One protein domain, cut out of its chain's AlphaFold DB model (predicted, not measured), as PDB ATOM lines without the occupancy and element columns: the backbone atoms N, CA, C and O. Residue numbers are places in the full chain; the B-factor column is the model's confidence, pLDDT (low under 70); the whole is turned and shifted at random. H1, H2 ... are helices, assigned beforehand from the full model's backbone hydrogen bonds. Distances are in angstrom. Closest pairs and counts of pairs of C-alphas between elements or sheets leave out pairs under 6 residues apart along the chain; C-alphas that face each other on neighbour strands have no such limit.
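What this domain is: This is residues 248 to 307 of the 483 residues of an uncharacterized protein of Grifola frondosa (UniProt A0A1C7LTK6). What does the model look like? Two helices, H3 and H4, pack together as the core of a small helical cluster, with H1 near the ends at which they finish and the short H2 packed on part of H4. The long link between H3 and H4, residues 279 to 293, loops away from H1 and reaches Arg 289, one end of the longest distance. What is the make-up? The 60 printed residues have four named helices, H1, H2, H3 and H4 in chain order, and no named strand: the class is all helix. The whole is compact, with a radius of gyration of the C-alphas of 10.9 A, and spans 35 by 22 by 19 A.

How they stand to each other: What does H1, residues 248 to 255, touch? It touches H3, residues 269 to 278, at a steep tilt of 59 degrees, the same way; the closest C-alphas, of Glu 251 and Leu 275, are 7.3 A apart. It only just touches H2, residues 261 to 264, with 3 pairs of C-alphas within 8 A, the closest those of Ala 250 and Leu 264 at 7.0 A. And H4, residues 294 to 306? It touches H3 at a steep tilt of 35.5 degrees, only just past shallow, the same way, the closest C-alphas being those of Val 269 and Lys 294 at 5.7 A. With residues 298 to 302 alone it only just touches H2, with 3 pairs within 8 A, the closest C-alphas being those of Lys 261 and Leu 298 at 6.7 A. Are the helix backbones complete? Every O i to N i+4 pair is within hydrogen-bond range in H1, H3 and H4; H2 is too short for such a pair.

Where its parts are: Where does H1 begin? C-alpha 248 is at (162.940, 158.934, 143.916). Where does H4 end? C-alpha 306 is at (161.044, 138.964, 144.936), 19.1 A from C-alpha 294. How long is H3? It measures 14.2 A from first to last C-alpha.

The domain as a whole: Which link is long? That from H3 to H4, with 15 residues; the printed part has no cut. Where is confidence low? Residues 258 to 259 are under 70 in pLDDT.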
ATOM      1  N   ASP A 248     161.639 159.339 143.370       96.25
ATOM      2  CA  ASP A 248     162.940 158.934 143.916       96.25
ATOM      3  C   ASP A 248     162.804 158.286 145.303       96.25
ATOM      4  O   ASP A 248     163.439 157.267 145.591       96.25
ATOM      5  N   ASP A 249     161.889 158.795 146.136       95.12
ATOM      6  CA  ASP A 249     161.547 158.180 147.425       95.12
ATOM      7  C   ASP A 249     161.006 156.751 147.249       95.12
ATOM      8  O   ASP A 249     161.294 155.848 148.043       95.12
ATOM      9  N   ALA A 250     160.196 156.535 146.207       95.56
ATOM     10  CA  ALA A 250     159.606 155.235 145.913       95.56
ATOM     11  C   ALA A 250     160.660 154.241 145.400       95.56
ATOM     12  O   ALA A 250     160.641 153.073 145.793       95.56
ATOM     13  N   GLU A 251     161.611 154.707 144.586       95.81
ATOM     14  CA  GLU A 251     162.749 153.913 144.107       95.81
ATOM     15  C   GLU A 251     163.706 153.527 145.226       95.81
ATOM     16  O   GLU A 251     164.133 152.374 145.292       95.81
ATOM     17  N   SER A 252     164.000 154.456 146.135       94.94
ATOM     18  CA  SER A 252     164.836 154.187 147.307       94.94
ATOM     19  C   SER A 252     164.240 153.065 148.165       94.94
ATOM     20  O   SER A 252     164.931 152.119 148.554       94.94
ATOM     21  N   ILE A 253     162.917 153.086 148.371       94.44
ATOM     22  CA  ILE A 253     162.203 152.020 149.088       94.44
ATOM     23  C   ILE A 253     162.201 150.701 148.309       94.44
ATOM     24  O   ILE A 253     162.288 149.645 148.933       94.44
ATOM     25  N   LEU A 254     162.094 150.744 146.978       93.94
ATOM     26  CA  LEU A 254     162.105 149.544 146.143       93.94
ATOM     27  C   LEU A 254     163.492 148.888 146.100       93.94
ATOM     28  O   LEU A 254     163.567 147.668 146.078       93.94
ATOM     29  N   ARG A 255     164.583 149.660 146.138       92.81
ATOM     30  CA  ARG A 255     165.959 149.127 146.183       92.81
ATOM     31  C   ARG A 255     166.363 148.616 147.568       92.81
ATOM     32  O   ARG A 255     167.221 147.744 147.667       92.81
ATOM     33  N   GLY A 256     165.776 149.155 148.637       89.94
ATOM     34  CA  GLY A 256     166.072 148.724 150.003       89.94
ATOM     35  C   GLY A 256     165.627 147.283 150.273       89.94
ATOM     36  O   GLY A 256     164.579 146.863 149.810       89.94
ATOM     37  N   HIS A 257     166.376 146.533 151.085       70.50
ATOM     38  CA  HIS A 257     166.107 145.113 151.385       70.50
ATOM     39  C   HIS A 257     164.848 144.875 152.264       70.50
ATOM     40  O   HIS A 257     164.437 143.740 152.507       70.50
ATOM     41  N   GLU A 258     164.199 145.944 152.742       64.62
ATOM     42  CA  GLU A 258     162.990 145.902 153.576       64.62
ATOM     43  C   GLU A 258     161.715 146.209 152.768       64.62
ATOM     44  O   GLU A 258     161.036 147.227 152.974       64.62
ATOM     45  N   GLN A 259     161.378 145.318 151.840       65.81
ATOM     46  CA  GLN A 259     160.274 145.500 150.895       65.81
ATOM     47  C   GLN A 259     158.946 144.992 151.471       65.81
ATOM     48  O   GLN A 259     158.482 143.883 151.218       65.81
ATOM     49  N   GLY A 260     158.292 145.837 152.267       74.94
ATOM     50  CA  GLY A 260     156.924 145.601 152.723       74.94
ATOM     51  C   GLY A 260     155.901 146.359 151.877       74.94
ATOM     52  O   GLY A 260     156.005 147.579 151.733       74.94
ATOM     53  N   LYS A 261     154.818 145.688 151.445       86.56
ATOM     54  CA  LYS A 261     153.609 146.325 150.855       86.56
ATOM     55  C   LYS A 261     153.128 147.553 151.646       86.56
ATOM     56  O   LYS A 261     152.496 148.447 151.098       86.56
ATOM     57  N   SER A 262     153.396 147.596 152.951       89.56
ATOM     58  CA  SER A 262     153.055 148.695 153.857       89.56
ATOM     59  C   SER A 262     153.795 150.006 153.564       89.56
ATOM     60  O   SER A 262     153.193 151.065 153.745       89.56
ATOM     61  N   LYS A 263     155.053 149.967 153.103       92.75
ATOM     62  CA  LYS A 263     155.840 151.177 152.808       92.75
ATOM     63  C   LYS A 263     155.386 151.821 151.495       92.75
ATOM     64  O   LYS A 263     155.096 153.015 151.476       92.75
ATOM     65  N   LEU A 264     155.174 151.009 150.456       95.06
ATOM     66  CA  LEU A 264     154.696 151.473 149.146       95.06
ATOM     67  C   LEU A 264     153.236 151.985 149.165       95.06
ATOM     68  O   LEU A 264     152.828 152.767 148.311       95.06
ATOM     69  N   LYS A 265     152.432 151.624 150.178       95.38
ATOM     70  CA  LYS A 265     151.046 152.119 150.322       95.38
ATOM     71  C   LYS A 265     150.930 153.633 150.518       95.38
ATOM     72  O   LYS A 265     149.835 154.161 150.316       95.38
ATOM     73  N   LYS A 266     152.007 154.324 150.901       95.12
ATOM     74  CA  LYS A 266     152.006 155.778 151.131       95.12
ATOM     75  C   LYS A 266     152.008 156.598 149.835       95.12
ATOM     76  O   LYS A 266     151.524 157.723 149.854       95.12
ATOM     77  N   PHE A 267     152.471 156.024 148.725       96.38
ATOM     78  CA  PHE A 267     152.566 156.714 147.435       96.38
ATOM     79  C   PHE A 267     151.215 156.811 146.722       96.38
ATOM     80  O   PHE A 267     150.305 156.000 146.942       96.38
ATOM     81  N   THR A 268     151.055 157.821 145.872       96.75
ATOM     82  CA  THR A 268     149.875 157.986 145.013       96.75
ATOM     83  C   THR A 268     149.882 156.963 143.871       96.75
ATOM     84  O   THR A 268     150.900 156.343 143.573       96.75
ATOM     85  N   VAL A 269     148.731 156.766 143.215       96.75
ATOM     86  CA  VAL A 269     148.629 155.854 142.058       96.75
ATOM     87  C   VAL A 269     149.506 156.329 140.896       96.75
ATOM     88  O   VAL A 269     150.082 155.501 140.207       96.75
ATOM     89  N   THR A 270     149.664 157.644 140.721       97.06
ATOM     90  CA  THR A 270     150.514 158.232 139.676       97.06
ATOM     91  C   THR A 270     151.983 157.852 139.849       97.06
ATOM     92  O   THR A 270     152.589 157.366 138.901       97.06
ATOM     93  N   VAL A 271     152.522 157.972 141.067       97.62
ATOM     94  CA  VAL A 271     153.911 157.589 141.374       97.62
ATOM     95  C   VAL A 271     154.108 156.080 141.225       97.62
ATOM     96  O   VAL A 271     155.084 155.638 140.634       97.62
ATOM     97  N   LEU A 272     153.156 155.269 141.699       97.56
ATOM     98  CA  LEU A 272     153.230 153.810 141.551       97.56
ATOM     99  C   LEU A 272     153.154 153.360 140.083       97.56
ATOM    100  O   LEU A 272     153.812 152.389 139.715       97.56
ATOM    101  N   LYS A 273     152.375 154.064 139.251       97.94
ATOM    102  CA  LYS A 273     152.287 153.828 137.806       97.94
ATOM    103  C   LYS A 273     153.617 154.142 137.119       97.94
ATOM    104  O   LYS A 273     154.152 153.259 136.458       97.94
ATOM    105  N   GLN A 274     154.181 155.326 137.367       97.81
ATOM    106  CA  GLN A 274     155.498 155.725 136.848       97.81
ATOM    107  C   GLN A 274     156.600 154.746 137.268       97.81
ATOM    108  O   GLN A 274     157.452 154.379 136.465       97.81
ATOM    109  N   LEU A 275     156.555 154.265 138.514       97.50
ATOM    110  CA  LEU A 275     157.519 153.289 139.013       97.50
ATOM    111  C   LEU A 275     157.394 151.931 138.303       97.50
ATOM    112  O   LEU A 275     158.411 151.307 138.011       97.50
ATOM    113  N   CYS A 276     156.178 151.464 137.995       97.50
ATOM    114  CA  CYS A 276     155.991 150.235 137.211       97.50
ATOM    115  C   CYS A 276     156.468 150.405 135.762       97.50
ATOM    116  O   CYS A 276     157.122 149.506 135.241       97.50
ATOM    117  N   GLU A 277     156.186 151.555 135.143       97.25
ATOM    118  CA  GLU A 277     156.631 151.891 133.782       97.25
ATOM    119  C   GLU A 277     158.161 151.934 133.688       97.25
ATOM    120  O   GLU A 277     158.732 151.297 132.804       97.25
ATOM    121  N   LYS A 278     158.833 152.586 134.649       97.50
ATOM    122  CA  LYS A 278     160.304 152.675 134.705       97.50
ATOM    123  C   LYS A 278     160.983 151.310 134.848       97.50
ATOM    124  O   LYS A 278     162.088 151.125 134.355       97.50
ATOM    125  N   ASN A 279     160.339 150.358 135.525       96.06
ATOM    126  CA  ASN A 279     160.868 149.005 135.725       96.06
ATOM    127  C   ASN A 279     160.344 147.989 134.694       96.06
ATOM    128  O   ASN A 279     160.598 146.795 134.839       96.06
ATOM    129  N   HIS A 280     159.598 148.440 133.677       95.88
ATOM    130  CA  HIS A 280     158.969 147.585 132.665       95.88
ATOM    131  C   HIS A 280     158.123 146.440 133.256       95.88
ATOM    132  O   HIS A 280     158.048 145.347 132.696       95.88
ATOM    133  N   THR A 281     157.464 146.682 134.395       96.06
ATOM    134  CA  THR A 281     156.645 145.669 135.072       96.06
ATOM    135  C   THR A 281     155.193 145.766 134.603       96.06
ATOM    136  O   THR A 281     154.537 146.776 134.882       96.06
ATOM    137  N   PRO A 282     154.638 144.733 133.947       96.12
ATOM    138  CA  PRO A 282     153.254 144.771 133.505       96.12
ATOM    139  C   PRO A 282     152.288 144.708 134.697       96.12
ATOM    140  O   PRO A 282     152.471 143.936 135.643       96.12
ATOM    141  N   VAL A 283     151.223 145.510 134.647       97.25
ATOM    142  CA  VAL A 283     150.215 145.606 135.714       97.25
ATOM    143  C   VAL A 283     148.879 145.086 135.194       97.25
ATOM    144  O   VAL A 283     148.264 145.704 134.331       97.25
ATOM    145  N   GLY A 284     148.417 143.951 135.724       95.06
ATOM    146  CA  GLY A 284     147.100 143.402 135.387       95.06
ATOM    147  C   GLY A 284     145.966 144.218 136.013       95.06
ATOM    148  O   GLY A 284     146.054 144.607 137.177       95.06
ATOM    149  N   ALA A 285     144.893 144.466 135.263       95.19
ATOM    150  CA  ALA A 285     143.753 145.240 135.740       95.19
ATOM    151  C   ALA A 285     142.729 144.352 136.458       95.19
ATOM    152  O   ALA A 285     141.974 143.621 135.820       95.19
ATOM    153  N   THR A 286     142.674 144.418 137.793       93.81
ATOM    154  CA  THR A 286     141.709 143.617 138.578       93.81
ATOM    155  C   THR A 286     140.502 144.413 139.072       93.81
ATOM    156  O   THR A 286     139.613 143.868 139.731       93.81
ATOM    157  N   GLY A 287     140.443 145.713 138.774       90.31
ATOM    158  CA  GLY A 287     139.313 146.555 139.136       90.31
ATOM    159  C   GLY A 287     138.054 146.260 138.322       90.31
ATOM    160  O   GLY A 287     138.077 145.693 137.228       90.31
ATOM    161  N   LYS A 288     136.911 146.703 138.857       85.50
ATOM    162  CA  LYS A 288     135.630 146.654 138.140       85.50
ATOM    163  C   LYS A 288     135.766 147.407 136.811       85.50
ATOM    164  O   LYS A 288     136.296 148.516 136.798       85.50
ATOM    165  N   ARG A 289     135.244 146.818 135.729       89.81
ATOM    166  CA  ARG A 289     135.331 147.333 134.346       89.81
ATOM    167  C   ARG A 289     136.745 147.334 133.741       89.81
ATOM    168  O   ARG A 289     136.985 148.079 132.804       89.81
ATOM    169  N   GLY A 290     137.668 146.527 134.270       91.88
ATOM    170  CA  GLY A 290     139.018 146.406 133.705       91.88
ATOM    171  C   GLY A 290     139.929 147.599 134.003       91.88
ATOM    172  O   GLY A 290     140.927 147.790 133.321       91.88
ATOM    173  N   ASN A 291     139.615 148.400 135.025       93.50
ATOM    174  CA  ASN A 291     140.490 149.486 135.465       93.50
ATOM    175  C   ASN A 291     141.552 148.967 136.447       93.50
ATOM    176  O   ASN A 291     141.237 148.222 137.375       93.50
ATOM    177  N   THR A 292     142.802 149.406 136.298       96.62
ATOM    178  CA  THR A 292     143.879 149.119 137.258       96.62
ATOM    179  C   THR A 292     143.643 149.873 138.565       96.62
ATOM    180  O   THR A 292     143.554 151.103 138.579       96.62
ATOM    181  N   ILE A 293     143.565 149.153 139.683       96.88
ATOM    182  CA  ILE A 293     143.459 149.754 141.020       96.88
ATOM    183  C   ILE A 293     144.838 149.849 141.679       96.88
ATOM    184  O   ILE A 293     145.777 149.157 141.302       96.88
ATOM    185  N   LYS A 294     144.981 150.688 142.713       97.12
ATOM    186  CA  LYS A 294     146.256 150.888 143.432       97.12
ATOM    187  C   LYS A 294     146.929 149.576 143.874       97.12
ATOM    188  O   LYS A 294     148.150 149.457 143.814       97.12
ATOM    189  N   ASP A 295     146.134 148.598 144.305       96.50
ATOM    190  CA  ASP A 295     146.624 147.290 144.754       96.50
ATOM    191  C   ASP A 295     147.213 146.433 143.618       96.50
ATOM    192  O   ASP A 295     147.987 145.514 143.896       96.50
ATOM    193  N   ASP A 296     146.902 146.731 142.355       97.31
ATOM    194  CA  ASP A 296     147.488 146.054 141.193       97.31
ATOM    195  C   ASP A 296     148.946 146.473 141.009       97.31
ATOM    196  O   ASP A 296     149.830 145.617 140.965       97.31
ATOM    197  N   TYR A 297     149.217 147.781 141.051       97.62
ATOM    198  CA  TYR A 297     150.579 148.322 141.018       97.62
ATOM    199  C   TYR A 297     151.422 147.814 142.195       97.62
ATOM    200  O   TYR A 297     152.563 147.394 142.019       97.62
ATOM    201  N   LEU A 298     150.849 147.777 143.406       96.69
ATOM    202  CA  LEU A 298     151.547 147.246 144.583       96.69
ATOM    203  C   LEU A 298     151.872 145.753 144.449       96.69
ATOM    204  O   LEU A 298     152.915 145.311 144.926       96.69
ATOM    205  N   ARG A 299     150.989 144.957 143.831       95.44
ATOM    206  CA  ARG A 299     151.259 143.537 143.570       95.44
ATOM    207  C   ARG A 299     152.365 143.360 142.535       95.44
ATOM    208  O   ARG A 299     153.254 142.555 142.786       95.44
ATOM    209  N   ALA A 300     152.325 144.115 141.440       96.06
ATOM    210  CA  ALA A 300     153.336 144.079 140.387       96.06
ATOM    211  C   ALA A 300     154.735 144.433 140.928       96.06
ATOM    212  O   ALA A 300     155.673 143.656 140.773       96.06
ATOM    213  N   LEU A 301     154.853 145.538 141.673       95.75
ATOM    214  CA  LEU A 301     156.122 145.957 142.280       95.75
ATOM    215  C   LEU A 301     156.646 144.953 143.311       95.75
ATOM    216  O   LEU A 301     157.847 144.724 143.379       95.75
ATOM    217  N   CYS A 302     155.766 144.310 144.089       93.88
ATOM    218  CA  CYS A 302     156.191 143.259 145.013       93.88
ATOM    219  C   CYS A 302     156.708 141.999 144.308       93.88
ATOM    220  O   CYS A 302     157.592 141.355 144.858       93.88
ATOM    221  N   LYS A 303     156.177 141.638 143.134       93.19
ATOM    222  CA  LYS A 303     156.694 140.500 142.355       93.19
ATOM    223  C   LYS A 303     158.095 140.781 141.823       93.19
ATOM    224  O   LYS A 303     158.986 139.961 142.017       93.19
ATOM    225  N   LEU A 304     158.293 141.978 141.261       93.06
ATOM    226  CA  LEU A 304     159.603 142.456 140.807       93.06
ATOM    227  C   LEU A 304     160.647 142.378 141.934       93.06
ATOM    228  O   LEU A 304     161.750 141.883 141.746       93.06
ATOM    229  N   SER A 305     160.244 142.807 143.127       90.50
ATOM    230  CA  SER A 305     161.017 142.766 144.371       90.50
ATOM    231  C   SER A 305     161.557 141.383 144.751       90.50
ATOM    232  O   SER A 305     162.656 141.266 145.280       90.50
ATOM    233  N   ILE A 306     160.748 140.344 144.532       88.94
ATOM    234  CA  ILE A 306     161.044 138.964 144.936       88.94
ATOM    235  C   ILE A 306     161.921 138.268 143.879       88.94
ATOM    236  O   ILE A 306     162.441 137.183 144.127       88.94
ATOM    237  N   GLY A 307     162.122 138.898 142.717       87.56
ATOM    238  CA  GLY A 307     162.833 138.296 141.596       87.56
ATOM    239  C   GLY A 307     162.031 137.186 140.917       87.56
ATOM    240  O   GLY A 307     162.628 136.313 140.292       87.56
TER     241      GLY A 307